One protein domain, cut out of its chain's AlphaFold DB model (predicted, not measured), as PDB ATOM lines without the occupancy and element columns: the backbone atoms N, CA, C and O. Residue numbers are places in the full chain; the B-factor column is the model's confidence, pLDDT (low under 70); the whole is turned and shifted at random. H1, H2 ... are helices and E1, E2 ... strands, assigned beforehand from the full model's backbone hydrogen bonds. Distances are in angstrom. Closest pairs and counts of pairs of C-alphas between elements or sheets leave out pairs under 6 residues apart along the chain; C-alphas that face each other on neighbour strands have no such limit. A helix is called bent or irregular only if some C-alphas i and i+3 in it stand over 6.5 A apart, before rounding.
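What this domain is: This is residues 84 to 189 of the 190 residues of an uncharacterized protein of Actinobacteria bacterium (UniProt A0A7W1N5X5). A small three-stranded sheet, E1, E5 and E2, forms the core, with H1 covering one face and the short H2 on the opposite face. The hairpin of E3 and E4 is a second, separate sheet, and the chain between H2 and E3 ties it in through short pairings of residues 147 to 148 with E4 and 151 to 152 with E2; the loop of residues 120 to 125 sticks out at one end. The printed part has 106 residues, with two named helices and five named strands in the order E1 H1 E2 H2 E3 E4 E5; under half of the residues, 47, are in these elements, and the class is mixed, helices and strands. The larger sheet has the order E1, E5, E2 and is mixed, while E3 and E4 are antiparallel. The whole is compact, with a radius of gyration of the C-alphas of 13.0 A, and its outline is elongated, spanning 42 by 27 by 25 A.

How they stand to each other: Residues 84 to 85 pair antiparallel with residues 151 to 152. E1, residues 91 to 93, is an edge strand and the antiparallel neighbour of E5, residues 178 to 188, at 114 degrees, with N 92 and O 187 2.8 A apart. H1, residues 97 to 107, is on the sheet at a height of 9.1 A, over E5 and E2, residues 111 to 117; its closest C-alphas to E5 are those of Arg 97 and Ile 184, 5.3 A apart. On the local plane H1 runs along the strands, at 24 degrees to E2. E2, the other edge strand, is parallel to E5 at 35 degrees, with N 113 and O 179 2.9 A apart and N 117 and O 186 2.8 A apart. E5 bends by 75 degrees at residue 183, and the sheet is only just strongly twisted, its C-alphas up to 4.5 A off the best plane. H2, residues 128 to 133, is on the opposite face from H1 and stands up from the sheet, its line rising 49 degrees; the closest C-alphas of H2 and E2 are those of Tyr 133 and Ala 115, 4.7 A apart. H2 is irregular, C-alphas 129 and 132 being 7.3 A apart. Every O i to N i+4 pair of H1 is within hydrogen-bond range; in H2 0 of 2 are, beside 2 of 3 O i to N i+3 pairs. E3, residues 160 to 164, and E4, residues 167 to 170, form a hairpin at 146 degrees, with N 161 and O 169 2.8 A apart; E2 is apart from both.

Where its parts are: E1 begins at C-alpha 91, (-0.980, -9.286, -15.604). H1 is 15.4 A long, E2 19.8 A, E3 11.4 A and E5 22.9 A. E5 ends at C-alpha 188, (-3.058, -12.783, -17.969).

The domain as a whole: The two C-alphas farthest apart, those of Pro 122 and Gly 155, are 43.6 A apart. The printed part has no cut, and the link from H2 to E3, 26 residues, is long. The mean pLDDT of the printed part is 93.2, and no printed residue is under 70.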
ATOM      1  N   ARG A  84      -3.143   6.144 -14.208       91.19
ATOM      2  CA  ARG A  84      -2.796   5.135 -13.206       91.19
ATOM      3  C   ARG A  84      -3.644   3.899 -13.395       91.19
ATOM      4  O   ARG A  84      -4.818   3.986 -13.735       91.19
ATOM      5  N   GLU A  85      -3.038   2.757 -13.118       89.69
ATOM      6  CA  GLU A  85      -3.646   1.454 -13.336       89.69
ATOM      7  C   GLU A  85      -3.439   0.564 -12.120       89.69
ATOM      8  O   GLU A  85      -2.332   0.476 -11.585       89.69
ATOM      9  N   ALA A  86      -4.493  -0.137 -11.714       88.69
ATOM     10  CA  ALA A  86      -4.408  -1.199 -10.722       88.69
ATOM     11  C   ALA A  86      -4.239  -2.543 -11.444       88.69
ATOM     12  O   ALA A  86      -5.217  -3.228 -11.740       88.69
ATOM     13  N   LEU A  87      -2.992  -2.897 -11.772       92.12
ATOM     14  CA  LEU A  87      -2.665  -4.167 -12.425       92.12
ATOM     15  C   LEU A  87      -2.293  -5.236 -11.386       92.12
ATOM     16  O   LEU A  87      -1.326  -5.044 -10.644       92.12
ATOM     17  N   PRO A  88      -3.003  -6.377 -11.337       93.00
ATOM     18  CA  PRO A  88      -2.581  -7.521 -10.538       93.00
ATOM     19  C   PRO A  88      -1.220  -8.072 -10.997       93.00
ATOM     20  O   PRO A  88      -0.912  -8.003 -12.189       93.00
ATOM     21  N   PRO A  89      -0.435  -8.726 -10.116       91.38
ATOM     22  CA  PRO A  89       0.840  -9.353 -10.490       91.38
ATOM     23  C   PRO A  89       0.722 -10.422 -11.587       91.38
ATOM     24  O   PRO A  89       1.693 -10.729 -12.273       91.38
ATOM     25  N   SER A  90      -0.473 -10.997 -11.756       88.12
ATOM     26  CA  SER A  90      -0.785 -11.952 -12.817       88.12
ATOM     27  C   SER A  90      -0.948 -11.303 -14.190       88.12
ATOM     28  O   SER A  90      -1.258 -12.008 -15.140       88.12
ATOM     29  N   VAL A  91      -0.806  -9.984 -14.329       91.50
ATOM     30  CA  VAL A  91      -0.980  -9.286 -15.604       91.50
ATOM     31  C   VAL A  91       0.365  -8.846 -16.167       91.50
ATOM     32  O   VAL A  91       1.145  -8.152 -15.523       91.50
ATOM     33  N   GLU A  92       0.602  -9.212 -17.419       88.00
ATOM     34  CA  GLU A  92       1.678  -8.694 -18.245       88.00
ATOM     35  C   GLU A  92       1.149  -7.617 -19.198       88.00
ATOM     36  O   GLU A  92       0.142  -7.787 -19.893       88.00
ATOM     37  N   VAL A  93       1.859  -6.492 -19.235       79.94
ATOM     38  CA  VAL A  93       1.548  -5.352 -20.097       79.94
ATOM     39  C   VAL A  93       2.163  -5.592 -21.473       79.94
ATOM     40  O   VAL A  93       3.376  -5.752 -21.593       79.94
ATOM     41  N   ALA A  94       1.338  -5.606 -22.523       80.06
ATOM     42  CA  ALA A  94       1.839  -5.664 -23.894       80.06
ATOM     43  C   ALA A  94       2.681  -4.408 -24.232       80.06
ATOM     44  O   ALA A  94       2.321  -3.313 -23.791       80.06
ATOM     45  N   PRO A  95       3.767  -4.517 -25.026       78.69
ATOM     46  CA  PRO A  95       4.685  -3.399 -25.278       78.69
ATOM     47  C   PRO A  95       4.035  -2.125 -25.845       78.69
ATOM     48  O   PRO A  95       4.425  -1.022 -25.476       78.69
ATOM     49  N   ASP A  96       3.023  -2.256 -26.705       87.50
ATOM     50  CA  ASP A  96       2.328  -1.131 -27.350       87.50
ATOM     51  C   ASP A  96       1.198  -0.540 -26.490       87.50
ATOM     52  O   ASP A  96       0.629   0.507 -26.810       87.50
ATOM     53  N   ARG A  97       0.871  -1.184 -25.366       90.94
ATOM     54  CA  ARG A  97      -0.261  -0.807 -24.520       90.94
ATOM     55  C   ARG A  97      -0.103   0.587 -23.921       90.94
ATOM     56  O   ARG A  97      -1.043   1.378 -23.965       90.94
ATOM     57  N   ALA A  98       1.078   0.893 -23.387       91.25
ATOM     58  CA  ALA A  98       1.352   2.179 -22.746       91.25
ATOM     59  C   ALA A  98       1.223   3.353 -23.731       91.25
ATOM     60  O   ALA A  98       0.714   4.413 -23.373       91.25
ATOM     61  N   GLU A  99       1.651   3.164 -24.982       92.75
ATOM     62  CA  GLU A  99       1.516   4.175 -26.031       92.75
ATOM     63  C   GLU A  99       0.051   4.417 -26.396       92.75
ATOM     64  O   GLU A  99      -0.388   5.566 -26.424       92.75
ATOM     65  N   ARG A 100      -0.732   3.349 -26.591       95.00
ATOM     66  CA  ARG A 100      -2.168   3.460 -26.894       95.00
ATOM     67  C   ARG A 100      -2.955   4.130 -25.773       95.00
ATOM     68  O   ARG A 100      -3.822   4.952 -26.056       95.00
ATOM     69  N   ILE A 101      -2.644   3.804 -24.519       95.69
ATOM     70  CA  ILE A 101      -3.265   4.433 -23.347       95.69
ATOM     71  C   ILE A 101      -2.933   5.917 -23.296       95.69
ATOM     72  O   ILE A 101      -3.838   6.738 -23.173       95.69
ATOM     73  N   ARG A 102      -1.656   6.278 -23.461       95.19
ATOM     74  CA  ARG A 102      -1.238   7.682 -23.480       95.19
ATOM     75  C   ARG A 102      -1.905   8.456 -24.612       95.19
ATOM     76  O   ARG A 102      -2.351   9.572 -24.383       95.19
ATOM     77  N   ALA A 103      -2.008   7.868 -25.803       95.50
ATOM     78  CA  ALA A 103      -2.690   8.483 -26.937       95.50
ATOM     79  C   ALA A 103      -4.184   8.707 -26.650       95.50
ATOM     80  O   ALA A 103      -4.689   9.803 -26.866       95.50
ATOM     81  N   ALA A 104      -4.878   7.710 -26.092       96.75
ATOM     82  CA  ALA A 104      -6.283   7.849 -25.713       96.75
ATOM     83  C   ALA A 104      -6.490   8.909 -24.613       96.75
ATOM     84  O   ALA A 104      -7.403   9.728 -24.713       96.75
ATOM     85  N   HIS A 105      -5.619   8.956 -23.602       97.62
ATOM     86  CA  HIS A 105      -5.660  10.023 -22.605       97.62
ATOM     87  C   HIS A 105      -5.422  11.394 -23.228       97.62
ATOM     88  O   HIS A 105      -6.238  12.283 -23.016       97.62
ATOM     89  N   ALA A 106      -4.383  11.543 -24.053       96.88
ATOM     90  CA  ALA A 106      -4.059  12.791 -24.741       96.88
ATOM     91  C   ALA A 106      -5.199  13.279 -25.646       96.88
ATOM     92  O   ALA A 106      -5.400  14.485 -25.775       96.88
ATOM     93  N   GLU A 107      -5.980  12.366 -26.230       96.81
ATOM     94  CA  GLU A 107      -7.170  12.722 -27.002       96.81
ATOM     95  C   GLU A 107      -8.299  13.322 -26.150       96.81
ATOM     96  O   GLU A 107      -9.122  14.074 -26.664       96.81
ATOM     97  N   GLY A 108      -8.348  13.011 -24.854       96.62
ATOM     98  CA  GLY A 108      -9.331  13.572 -23.930       96.62
ATOM     99  C   GLY A 108     -10.076  12.550 -23.079       96.62
ATOM    100  O   GLY A 108     -10.857  12.960 -22.220       96.62
ATOM    101  N   PHE A 109      -9.840  11.247 -23.252       97.06
ATOM    102  CA  PHE A 109     -10.479  10.223 -22.424       97.06
ATOM    103  C   PHE A 109      -9.838  10.189 -21.033       97.06
ATOM    104  O   PHE A 109      -8.644   9.947 -20.895       97.06
ATOM    105  N   GLY A 110     -10.620  10.428 -19.981       96.81
ATOM    106  CA  GLY A 110     -10.144  10.343 -18.599       96.81
ATOM    107  C   GLY A 110      -9.929   8.903 -18.134       96.81
ATOM    108  O   GLY A 110      -9.110   8.653 -17.251       96.81
ATOM    109  N   VAL A 111     -10.634   7.963 -18.767       97.62
ATOM    110  CA  VAL A 111     -10.618   6.537 -18.437       97.62
ATOM    111  C   VAL A 111     -10.449   5.708 -19.705       97.62
ATOM    112  O   VAL A 111     -11.181   5.883 -20.681       97.62
ATOM    113  N   VAL A 112      -9.488   4.790 -19.692       97.69
ATOM    114  CA  VAL A 112      -9.138   3.950 -20.840       97.69
ATOM    115  C   VAL A 112      -9.081   2.494 -20.402       97.69
ATOM    116  O   VAL A 112      -8.293   2.129 -19.535       97.69
ATOM    117  N   ALA A 113      -9.894   1.645 -21.019       97.19
ATOM    118  CA  ALA A 113      -9.912   0.207 -20.776       97.19
ATOM    119  C   ALA A 113      -9.644  -0.573 -22.065       97.19
ATOM    120  O   ALA A 113      -9.685  -0.026 -23.172       97.19
ATOM    121  N   GLY A 114      -9.372  -1.866 -21.924       96.00
ATOM    122  CA  GLY A 114      -9.016  -2.699 -23.060       96.00
ATOM    123  C   GLY A 114      -9.348  -4.170 -22.883       96.00
ATOM    124  O   GLY A 114      -9.951  -4.598 -21.898       96.00
ATOM    125  N   ALA A 115      -8.949  -4.934 -23.889       96.38
ATOM    126  CA  ALA A 115      -9.166  -6.361 -23.968       96.38
ATOM    127  C   ALA A 115      -8.262  -7.151 -23.021       96.38
ATOM    128  O   ALA A 115      -7.182  -6.722 -22.617       96.38
ATOM    129  N   VAL A 116      -8.706  -8.369 -22.736       95.25
ATOM    130  CA  VAL A 116      -7.974  -9.370 -21.974       95.25
ATOM    131  C   VAL A 116      -7.586 -10.500 -22.916       95.25
ATOM    132  O   VAL A 116      -8.442 -11.204 -23.463       95.25
ATOM    133  N   ASP A 117      -6.290 -10.693 -23.094       93.44
ATOM    134  CA  ASP A 117      -5.732 -11.877 -23.723       93.44
ATOM    135  C   ASP A 117      -5.542 -12.965 -22.662       93.44
ATOM    136  O   ASP A 117      -4.920 -12.755 -21.615       93.44
ATOM    137  N   TRP A 118      -6.153 -14.116 -22.925       90.94
ATOM    138  CA  TRP A 118      -6.165 -15.253 -22.018       90.94
ATOM    139  C   TRP A 118      -5.372 -16.388 -22.661       90.94
ATOM    140  O   TRP A 118      -5.775 -16.826 -23.745       90.94
ATOM    141  N   PRO A 119      -4.305 -16.898 -22.022       83.00
ATOM    142  CA  PRO A 119      -3.483 -17.960 -22.583       83.00
ATOM    143  C   PRO A 119      -4.331 -19.228 -22.716       83.00
ATOM    144  O   PRO A 119      -4.612 -19.927 -21.745       83.00
ATOM    145  N   GLY A 120      -4.813 -19.487 -23.929       75.75
ATOM    146  CA  GLY A 120      -5.631 -20.652 -24.235       75.75
ATOM    147  C   GLY A 120      -4.802 -21.935 -24.305       75.75
ATOM    148  O   GLY A 120      -3.626 -21.917 -24.657       75.75
ATOM    149  N   GLY A 121      -5.432 -23.074 -24.029       76.50
ATOM    150  CA  GLY A 121      -4.852 -24.398 -24.249       76.50
ATOM    151  C   GLY A 121      -5.889 -25.517 -24.110       76.50
ATOM    152  O   GLY A 121      -7.014 -25.254 -23.677       76.50
ATOM    153  N   PRO A 122      -5.532 -26.779 -24.423       75.88
ATOM    154  CA  PRO A 122      -6.450 -27.921 -24.340       75.88
ATOM    155  C   PRO A 122      -7.124 -28.068 -22.966       75.88
ATOM    156  O   PRO A 122      -8.283 -28.474 -22.884       75.88
ATOM    157  N   PHE A 123      -6.414 -27.665 -21.907       79.50
ATOM    158  CA  PHE A 123      -6.862 -27.713 -20.512       79.50
ATOM    159  C   PHE A 123      -7.079 -26.327 -19.880       79.50
ATOM    160  O   PHE A 123      -7.512 -26.250 -18.736       79.50
ATOM    161  N   ASN A 124      -6.816 -25.234 -20.610       81.62
ATOM    162  CA  ASN A 124      -6.991 -23.861 -20.130       81.62
ATOM    163  C   ASN A 124      -7.885 -23.087 -21.104       81.62
ATOM    164  O   ASN A 124      -7.418 -22.410 -22.020       81.62
ATOM    165  N   ARG A 125      -9.199 -23.254 -20.955       87.25
ATOM    166  CA  ARG A 125     -10.180 -22.538 -21.777       87.25
ATOM    167  C   ARG A 125     -10.430 -21.152 -21.196       87.25
ATOM    168  O   ARG A 125     -10.449 -20.983 -19.980       87.25
ATOM    169  N   ARG A 126     -10.687 -20.180 -22.075       92.12
ATOM    170  CA  ARG A 126     -11.107 -18.834 -21.674       92.12
ATOM    171  C   ARG A 126     -12.384 -18.920 -20.818       92.12
ATOM    172  O   ARG A 126     -13.366 -19.502 -21.290       92.12
ATOM    173  N   PRO A 127     -12.402 -18.334 -19.610       93.38
ATOM    174  CA  PRO A 127     -13.609 -18.226 -18.799       93.38
ATOM    175  C   PRO A 127     -14.722 -17.477 -19.535       93.38
ATOM    176  O   PRO A 127     -14.459 -16.533 -20.286       93.38
ATOM    177  N   ARG A 128     -15.979 -17.873 -19.305       94.62
ATOM    178  CA  ARG A 128     -17.140 -17.271 -19.980       94.62
ATOM    179  C   ARG A 128     -17.299 -15.795 -19.617       94.62
ATOM    180  O   ARG A 128     -17.695 -15.008 -20.470       94.62
ATOM    181  N   GLU A 129     -16.941 -15.414 -18.394       95.75
ATOM    182  CA  GLU A 129     -16.993 -14.028 -17.915       95.75
ATOM    183  C   GLU A 129     -16.033 -13.125 -18.695       95.75
ATOM    184  O   GLU A 129     -16.285 -11.933 -18.843       95.75
ATOM    185  N   LEU A 130     -14.959 -13.693 -19.257       96.19
ATOM    186  CA  LEU A 130     -14.002 -12.956 -20.075       96.19
ATOM    187  C   LEU A 130     -14.394 -12.891 -21.557       96.19
ATOM    188  O   LEU A 130     -13.668 -12.275 -22.338       96.19
ATOM    189  N   ALA A 131     -15.502 -13.503 -21.985       95.19
ATOM    190  CA  ALA A 131     -15.922 -13.498 -23.389       95.19
ATOM    191  C   ALA A 131     -16.095 -12.083 -23.992       95.19
ATOM    192  O   ALA A 131     -15.603 -11.882 -25.103       95.19
ATOM    193  N   PRO A 132     -16.677 -11.084 -23.289       96.75
ATOM    194  CA  PRO A 132     -16.798  -9.716 -23.816       96.75
ATOM    195  C   PRO A 132     -15.449  -9.025 -24.055       96.75
ATOM    196  O   PRO A 132     -15.357  -8.104 -24.857       96.75
ATOM    197  N   TYR A 133     -14.399  -9.484 -23.373       96.69
ATOM    198  CA  TYR A 133     -13.081  -8.849 -23.353       96.69
ATOM    199  C   TYR A 133     -12.112  -9.445 -24.374       96.69
ATOM    200  O   TYR A 133     -10.898  -9.335 -24.208       96.69
ATOM    201  N   ALA A 134     -12.604 -10.175 -25.374       94.88
ATOM    202  CA  ALA A 134     -11.737 -10.735 -26.402       94.88
ATOM    203  C   ALA A 134     -11.022  -9.602 -27.171       94.88
ATOM    204  O   ALA A 134     -11.655  -8.580 -27.458       94.88
ATOM    205  N   PRO A 135      -9.725  -9.754 -27.509       94.81
ATOM    206  CA  PRO A 135      -9.027  -8.795 -28.359       94.81
ATOM    207  C   PRO A 135      -9.774  -8.549 -29.670       94.81
ATOM    208  O   PRO A 135     -10.358  -9.465 -30.251       94.81
ATOM    209  N   GLY A 136      -9.755  -7.301 -30.129       92.38
ATOM    210  CA  GLY A 136     -10.571  -6.853 -31.252       92.38
ATOM    211  C   GLY A 136      -9.966  -5.664 -31.996       92.38
ATOM    212  O   GLY A 136      -8.951  -5.109 -31.575       92.38
ATOM    213  N   PRO A 137     -10.572  -5.257 -33.123       85.88
ATOM    214  CA  PRO A 137      -9.906  -4.403 -34.104       85.88
ATOM    215  C   PRO A 137      -9.830  -2.913 -33.725       85.88
ATOM    216  O   PRO A 137      -9.183  -2.152 -34.442       85.88
ATOM    217  N   GLY A 138     -10.451  -2.465 -32.627       92.88
ATOM    218  CA  GLY A 138     -10.392  -1.054 -32.242       92.88
ATOM    219  C   GLY A 138     -11.315  -0.641 -31.104       92.88
ATOM    220  O   GLY A 138     -11.655  -1.441 -30.231       92.88
ATOM    221  N   ARG A 139     -11.701   0.639 -31.127       95.81
ATOM    222  CA  ARG A 139     -12.574   1.258 -30.125       95.81
ATOM    223  C   ARG A 139     -13.984   0.689 -30.186       95.81
ATOM    224  O   ARG A 139     -14.543   0.533 -31.269       95.81
ATOM    225  N   VAL A 140     -14.562   0.449 -29.015       95.81
ATOM    226  CA  VAL A 140     -15.937  -0.024 -28.838       95.81
ATOM    227  C   VAL A 140     -16.693   1.012 -28.001       95.81
ATOM    228  O   VAL A 140     -16.623   0.977 -26.770       95.81
ATOM    229  N   PRO A 141     -17.379   1.975 -28.644       88.56
ATOM    230  CA  PRO A 141     -18.232   2.926 -27.941       88.56
ATOM    231  C   PRO A 141     -19.340   2.200 -27.174       88.56
ATOM    232  O   PRO A 141     -19.941   1.264 -27.699       88.56
ATOM    233  N   GLY A 142     -19.615   2.630 -25.941       89.00
ATOM    234  CA  GLY A 142     -20.690   2.048 -25.133       89.00
ATOM    235  C   GLY A 142     -20.478   0.571 -24.787       89.00
ATOM    236  O   GLY A 142     -21.452  -0.168 -24.667       89.00
ATOM    237  N   PHE A 143     -19.221   0.129 -24.662       96.56
ATOM    238  CA  PHE A 143     -18.889  -1.214 -24.187       96.56
ATOM    239  C   PHE A 143     -19.702  -1.572 -22.930       96.56
ATOM    240  O   PHE A 143     -19.681  -0.851 -21.937       96.56
ATOM    241  N   ALA A 144     -20.451  -2.673 -23.002       95.31
ATOM    242  CA  ALA A 144     -21.550  -2.945 -22.073       95.31
ATOM    243  C   ALA A 144     -21.135  -3.655 -20.772       95.31
ATOM    244  O   ALA A 144     -21.954  -3.788 -19.866       95.31
ATOM    245  N   ALA A 145     -19.902  -4.158 -20.687       97.31
ATOM    246  CA  ALA A 145     -19.402  -4.867 -19.510       97.31
ATOM    247  C   ALA A 145     -18.523  -3.948 -18.635       97.31
ATOM    248  O   ALA A 145     -18.039  -2.926 -19.128       97.31
ATOM    249  N   PRO A 146     -18.278  -4.304 -17.359       98.12
ATOM    250  CA  PRO A 146     -17.369  -3.559 -16.486       98.12
ATOM    251  C   PRO A 146     -15.994  -3.325 -17.113       98.12
ATOM    252  O   PRO A 146     -15.476  -4.186 -17.823       98.12
ATOM    253  N   LEU A 147     -15.365  -2.195 -16.813       98.06
ATOM    254  CA  LEU A 147     -14.011  -1.891 -17.262       98.06
ATOM    255  C   LEU A 147     -13.010  -2.659 -16.393       98.06
ATOM    256  O   LEU A 147     -12.971  -2.464 -15.178       98.06
ATOM    257  N   LEU A 148     -12.212  -3.539 -17.005       97.50
ATOM    258  CA  LEU A 148     -11.195  -4.317 -16.293       97.50
ATOM    259  C   LEU A 148      -9.855  -3.595 -16.316       97.50
ATOM    260  O   LEU A 148      -9.382  -3.206 -17.386       97.50
ATOM    261  N   CYS A 149      -9.263  -3.440 -15.133       96.75
ATOM    262  CA  CYS A 149      -7.993  -2.755 -14.904       96.75
ATOM    263  C   CYS A 149      -7.823  -1.470 -15.748       96.75
ATOM    264  O   CYS A 149      -6.843  -1.358 -16.497       96.75
ATOM    265  N   PRO A 150      -8.788  -0.529 -15.707       97.50
ATOM    266  CA  PRO A 150      -8.711   0.671 -16.522       97.50
ATOM    267  C   PRO A 150      -7.522   1.541 -16.102       97.50
ATOM    268  O   PRO A 150      -7.129   1.566 -14.934       97.50
ATOM    269  N   SER A 151      -6.990   2.289 -17.065       97.25
ATOM    270  CA  SER A 151      -6.116   3.428 -16.812       97.25
ATOM    271  C   SER A 151      -6.948   4.675 -16.579       97.25
ATOM    272  O   SER A 151      -7.864   4.966 -17.351       97.25
ATOM    273  N   VAL A 152      -6.663   5.371 -15.484       97.69
ATOM    274  CA  VAL A 152      -7.485   6.463 -14.960       97.69
ATOM    275  C   VAL A 152      -6.596   7.662 -14.665       97.69
ATOM    276  O   VAL A 152      -5.597   7.537 -13.951       97.69
ATOM    277  N   LEU A 153      -6.935   8.830 -15.213       97.00
ATOM    278  CA  LEU A 153      -6.220  10.068 -14.897       97.00
ATOM    279  C   LEU A 153      -6.444  10.488 -13.438       97.00
ATOM    280  O   LEU A 153      -7.465  10.186 -12.821       97.00
ATOM    281  N   ALA A 154      -5.479  11.222 -12.883       94.12
ATOM    282  CA  ALA A 154      -5.546  11.708 -11.509       94.12
ATOM    283  C   ALA A 154      -6.810  12.551 -11.245       94.12
ATOM    284  O   ALA A 154      -7.186  13.397 -12.055       94.12
ATOM    285  N   GLY A 155      -7.431  12.340 -10.081       91.38
ATOM    286  CA  GLY A 155      -8.640  13.053  -9.656       91.38
ATOM    287  C   GLY A 155      -9.955  12.444 -10.151       91.38
ATOM    288  O   GLY A 155     -11.011  12.948  -9.785       91.38
ATOM    289  N   ILE A 156      -9.906  11.368 -10.944       94.38
ATOM    290  CA  ILE A 156     -11.089  10.596 -11.333       94.38
ATOM    291  C   ILE A 156     -11.202   9.383 -10.413       94.38
ATOM    292  O   ILE A 156     -10.280   8.570 -10.320       94.38
ATOM    293  N   GLU A 157     -12.352   9.249  -9.760       93.56
ATOM    294  CA  GLU A 157     -12.706   8.073  -8.973       93.56
ATOM    295  C   GLU A 157     -13.705   7.216  -9.751       93.56
ATOM    296  O   GLU A 157     -14.661   7.726 -10.337       93.56
ATOM    297  N   LEU A 158     -13.465   5.906  -9.771       96.06
ATOM    298  CA  LEU A 158     -14.353   4.934 -10.396       96.06
ATOM    299  C   LEU A 158     -15.045   4.090  -9.336       96.06
ATOM    300  O   LEU A 158     -14.420   3.681  -8.358       96.06
ATOM    301  N   GLU A 159     -16.312   3.769  -9.577       96.88
ATOM    302  CA  GLU A 159     -17.065   2.837  -8.744       96.88
ATOM    303  C   GLU A 159     -16.499   1.413  -8.912       96.88
ATOM    304  O   GLU A 159     -16.529   0.874 -10.026       96.88
ATOM    305  N   PRO A 160     -15.970   0.788  -7.843       97.38
ATOM    306  CA  PRO A 160     -15.475  -0.579  -7.903       97.38
ATOM    307  C   PRO A 160     -16.642  -1.574  -7.925       97.38
ATOM    308  O   PRO A 160     -17.566  -1.493  -7.121       97.38
ATOM    309  N   LEU A 161     -16.554  -2.569  -8.805       97.56
ATOM    310  CA  LEU A 161     -17.544  -3.640  -8.969       97.56
ATOM    311  C   LEU A 161     -17.017  -5.012  -8.512       97.56
ATOM    312  O   LEU A 161     -17.623  -6.045  -8.797       97.56
ATOM    313  N   GLY A 162     -15.883  -5.031  -7.809       96.81
ATOM    314  CA  GLY A 162     -15.192  -6.247  -7.388       96.81
ATOM    315  C   GLY A 162     -14.170  -6.706  -8.424       96.81
ATOM    316  O   GLY A 162     -13.396  -5.901  -8.941       96.81
ATOM    317  N   GLU A 163     -14.149  -8.003  -8.716       96.75
ATOM    318  CA  GLU A 163     -13.166  -8.607  -9.615       96.75
ATOM    319  C   GLU A 163     -13.814  -9.575 -10.607       96.75
ATOM    320  O   GLU A 163     -14.740 -10.315 -10.273       96.75
ATOM    321  N   VAL A 164     -13.263  -9.635 -11.821       95.75
ATOM    322  CA  VAL A 164     -13.585 -10.656 -12.823       95.75
ATOM    323  C   VAL A 164     -12.334 -11.482 -13.075       95.75
ATOM    324  O   VAL A 164     -11.353 -10.993 -13.626       95.75
ATOM    325  N   GLN A 165     -12.352 -12.753 -12.670       93.38
ATOM    326  CA  GLN A 165     -11.210 -13.668 -12.834       93.38
ATOM    327  C   GLN A 165      -9.895 -13.164 -12.197       93.38
ATOM    328  O   GLN A 165      -8.809 -13.495 -12.684       93.38
ATOM    329  N   GLY A 166      -9.994 -12.410 -11.093       93.38
ATOM    330  CA  GLY A 166      -8.861 -11.797 -10.385       93.38
ATOM    331  C   GLY A 166      -8.420 -10.442 -10.952       93.38
ATOM    332  O   GLY A 166      -7.382  -9.921 -10.557       93.38
ATOM    333  N   LEU A 167      -9.169  -9.888 -11.913       95.69
ATOM    334  CA  LEU A 167      -8.933  -8.564 -12.484       95.69
ATOM    335  C   LEU A 167      -9.891  -7.550 -11.843       95.69
ATOM    336  O   LEU A 167     -11.104  -7.756 -11.950       95.69
ATOM    337  N   PRO A 168      -9.391  -6.465 -11.224       97.44
ATOM    338  CA  PRO A 168     -10.218  -5.373 -10.724       97.44
ATOM    339  C   PRO A 168     -11.189  -4.852 -11.786       97.44
ATOM    340  O   PRO A 168     -10.784  -4.536 -12.909       97.44
ATOM    341  N   ALA A 169     -12.464  -4.762 -11.421       98.06
ATOM    342  CA  ALA A 169     -13.554  -4.352 -12.291       98.06
ATOM    343  C   ALA A 169     -14.194  -3.058 -11.785       98.06
ATOM    344  O   ALA A 169     -14.428  -2.901 -10.588       98.06
ATOM    345  N   PHE A 170     -14.513  -2.153 -12.706       98.12
ATOM    346  CA  PHE A 170     -15.082  -0.843 -12.398       98.12
ATOM    347  C   PHE A 170     -16.267  -0.520 -13.306       98.12
ATOM    348  O   PHE A 170     -16.315  -0.959 -14.460       98.12
ATOM    349  N   ALA A 171     -17.217   0.268 -12.805       97.44
ATOM    350  CA  ALA A 171     -18.266   0.832 -13.642       97.44
ATOM    351  C   ALA A 171     -17.678   1.873 -14.605       97.44
ATOM    352  O   ALA A 171     -16.715   2.575 -14.287       97.44
ATOM    353  N   ALA A 172     -18.277   1.991 -15.788       96.44
ATOM    354  CA  ALA A 172     -17.983   3.104 -16.673       96.44
ATOM    355  C   ALA A 172     -18.532   4.409 -16.062       96.44
ATOM    356  O   ALA A 172     -19.686   4.425 -15.622       96.44
ATOM    357  N   PRO A 173     -17.749   5.500 -16.026       95.38
ATOM    358  CA  PRO A 173     -18.214   6.750 -15.439       95.38
ATOM    359  C   PRO A 173     -19.297   7.402 -16.311       95.38
ATOM    360  O   PRO A 173     -19.251   7.328 -17.540       95.38
ATOM    361  N   GLN A 174     -20.262   8.069 -15.672       90.88
ATOM    362  CA  GLN A 174     -21.359   8.758 -16.368       90.88
ATOM    363  C   GLN A 174     -20.944  10.147 -16.863       90.88
ATOM    364  O   GLN A 174     -21.239  10.524 -17.995       90.88
ATOM    365  N   ASP A 175     -20.207  10.887 -16.031       89.75
ATOM    366  CA  ASP A 175     -19.855  12.285 -16.293       89.75
ATOM    367  C   ASP A 175     -18.442  12.469 -16.853       89.75
ATOM    368  O   ASP A 175     -18.023  13.593 -17.115       89.75
ATOM    369  N   GLU A 176     -17.694  11.398 -17.099       93.69
ATOM    370  CA  GLU A 176     -16.298  11.465 -17.534       93.69
ATOM    371  C   GLU A 176     -16.122  10.748 -18.879       93.69
ATOM    372  O   GLU A 176     -16.575   9.609 -19.017       93.69
ATOM    373  N   PRO A 177     -15.479  11.360 -19.894       95.38
ATOM    374  CA  PRO A 177     -15.222  10.672 -21.150       95.38
ATOM    375  C   PRO A 177     -14.352   9.436 -20.933       95.38
ATOM    376  O   PRO A 177     -13.252   9.518 -20.381       95.38
ATOM    377  N   TRP A 178     -14.818   8.294 -21.423       97.31
ATOM    378  CA  TRP A 178     -14.107   7.028 -21.324       97.31
ATOM    379  C   TRP A 178     -14.117   6.285 -22.658       97.31
ATOM    380  O   TRP A 178     -14.957   6.536 -23.525       97.31
ATOM    381  N   VAL A 179     -13.168   5.366 -22.829       97.69
ATOM    382  CA  VAL A 179     -13.084   4.525 -24.023       97.69
ATOM    383  C   VAL A 179     -12.663   3.104 -23.675       97.69
ATOM    384  O   VAL A 179     -11.787   2.880 -22.840       97.69
ATOM    385  N   TYR A 180     -13.270   2.141 -24.361       98.19
ATOM    386  CA  TYR A 180     -12.767   0.778 -24.454       98.19
ATOM    387  C   TYR A 180     -12.134   0.575 -25.832       98.19
ATOM    388  O   TYR A 180     -12.781   0.837 -26.848       98.19
ATOM    389  N   ASP A 181     -10.892   0.096 -25.893       97.44
ATOM    390  CA  ASP A 181     -10.201  -0.229 -27.146       97.44
ATOM    391  C   ASP A 181      -9.700  -1.678 -27.128       97.44
ATOM    392  O   ASP A 181      -8.813  -2.042 -26.359       97.44
ATOM    393  N   GLY A 182     -10.248  -2.514 -28.014       96.50
ATOM    394  CA  GLY A 182      -9.919  -3.938 -28.111       96.50
ATOM    395  C   GLY A 182      -8.470  -4.235 -28.520       96.50
ATOM    396  O   GLY A 182      -8.057  -5.394 -28.456       96.50
ATOM    397  N   ARG A 183      -7.700  -3.214 -28.920       95.19
ATOM    398  CA  ARG A 183      -6.264  -3.304 -29.233       95.19
ATOM    399  C   ARG A 183      -5.369  -3.040 -28.020       95.19
ATOM    400  O   ARG A 183      -4.170  -3.282 -28.089       95.19
ATOM    401  N   ILE A 184      -5.920  -2.511 -26.927       95.50
ATOM    402  CA  ILE A 184      -5.211  -2.326 -25.655       95.50
ATOM    403  C   ILE A 184      -5.309  -3.654 -24.909       95.50
ATOM    404  O   ILE A 184      -6.371  -3.991 -24.403       95.50
ATOM    405  N   ILE A 185      -4.230  -4.438 -24.880       94.50
ATOM    406  CA  ILE A 185      -4.289  -5.840 -24.437       94.50
ATOM    407  C   ILE A 185      -3.623  -6.041 -23.073       94.50
ATOM    408  O   ILE A 185      -2.416  -5.846 -22.922       94.50
ATOM    409  N   LEU A 186      -4.401  -6.514 -22.100       93.31
ATOM    410  CA  LEU A 186      -3.933  -7.082 -20.835       93.31
ATOM    411  C   LEU A 186      -3.680  -8.581 -21.024       93.31
ATOM    412  O   LEU A 186      -4.619  -9.316 -21.326       93.31
ATOM    413  N   ARG A 187      -2.446  -9.060 -20.835       92.25
ATOM    414  CA  ARG A 187      -2.149 -10.501 -20.895       92.25
ATOM    415  C   ARG A 187      -2.179 -11.096 -19.501       92.25
ATOM    416  O   ARG A 187      -1.411 -10.675 -18.645       92.25
ATOM    417  N   VAL A 188      -3.030 -12.088 -19.264       90.81
ATOM    418  CA  VAL A 188      -3.058 -12.783 -17.969       90.81
ATOM    419  C   VAL A 188      -2.052 -13.934 -17.986       90.81
ATOM    420  O   VAL A 188      -2.128 -14.813 -18.837       90.81
ATOM    421  N   ARG A 189      -1.120 -13.959 -17.035       83.19
ATOM    422  CA  ARG A 189      -0.249 -15.096 -16.732       83.19
ATOM    423  C   ARG A 189      -0.995 -16.026 -15.775       83.19
ATOM    424  O   ARG A 189      -1.329 -15.623 -14.660       83.19
TER     425      ARG A 189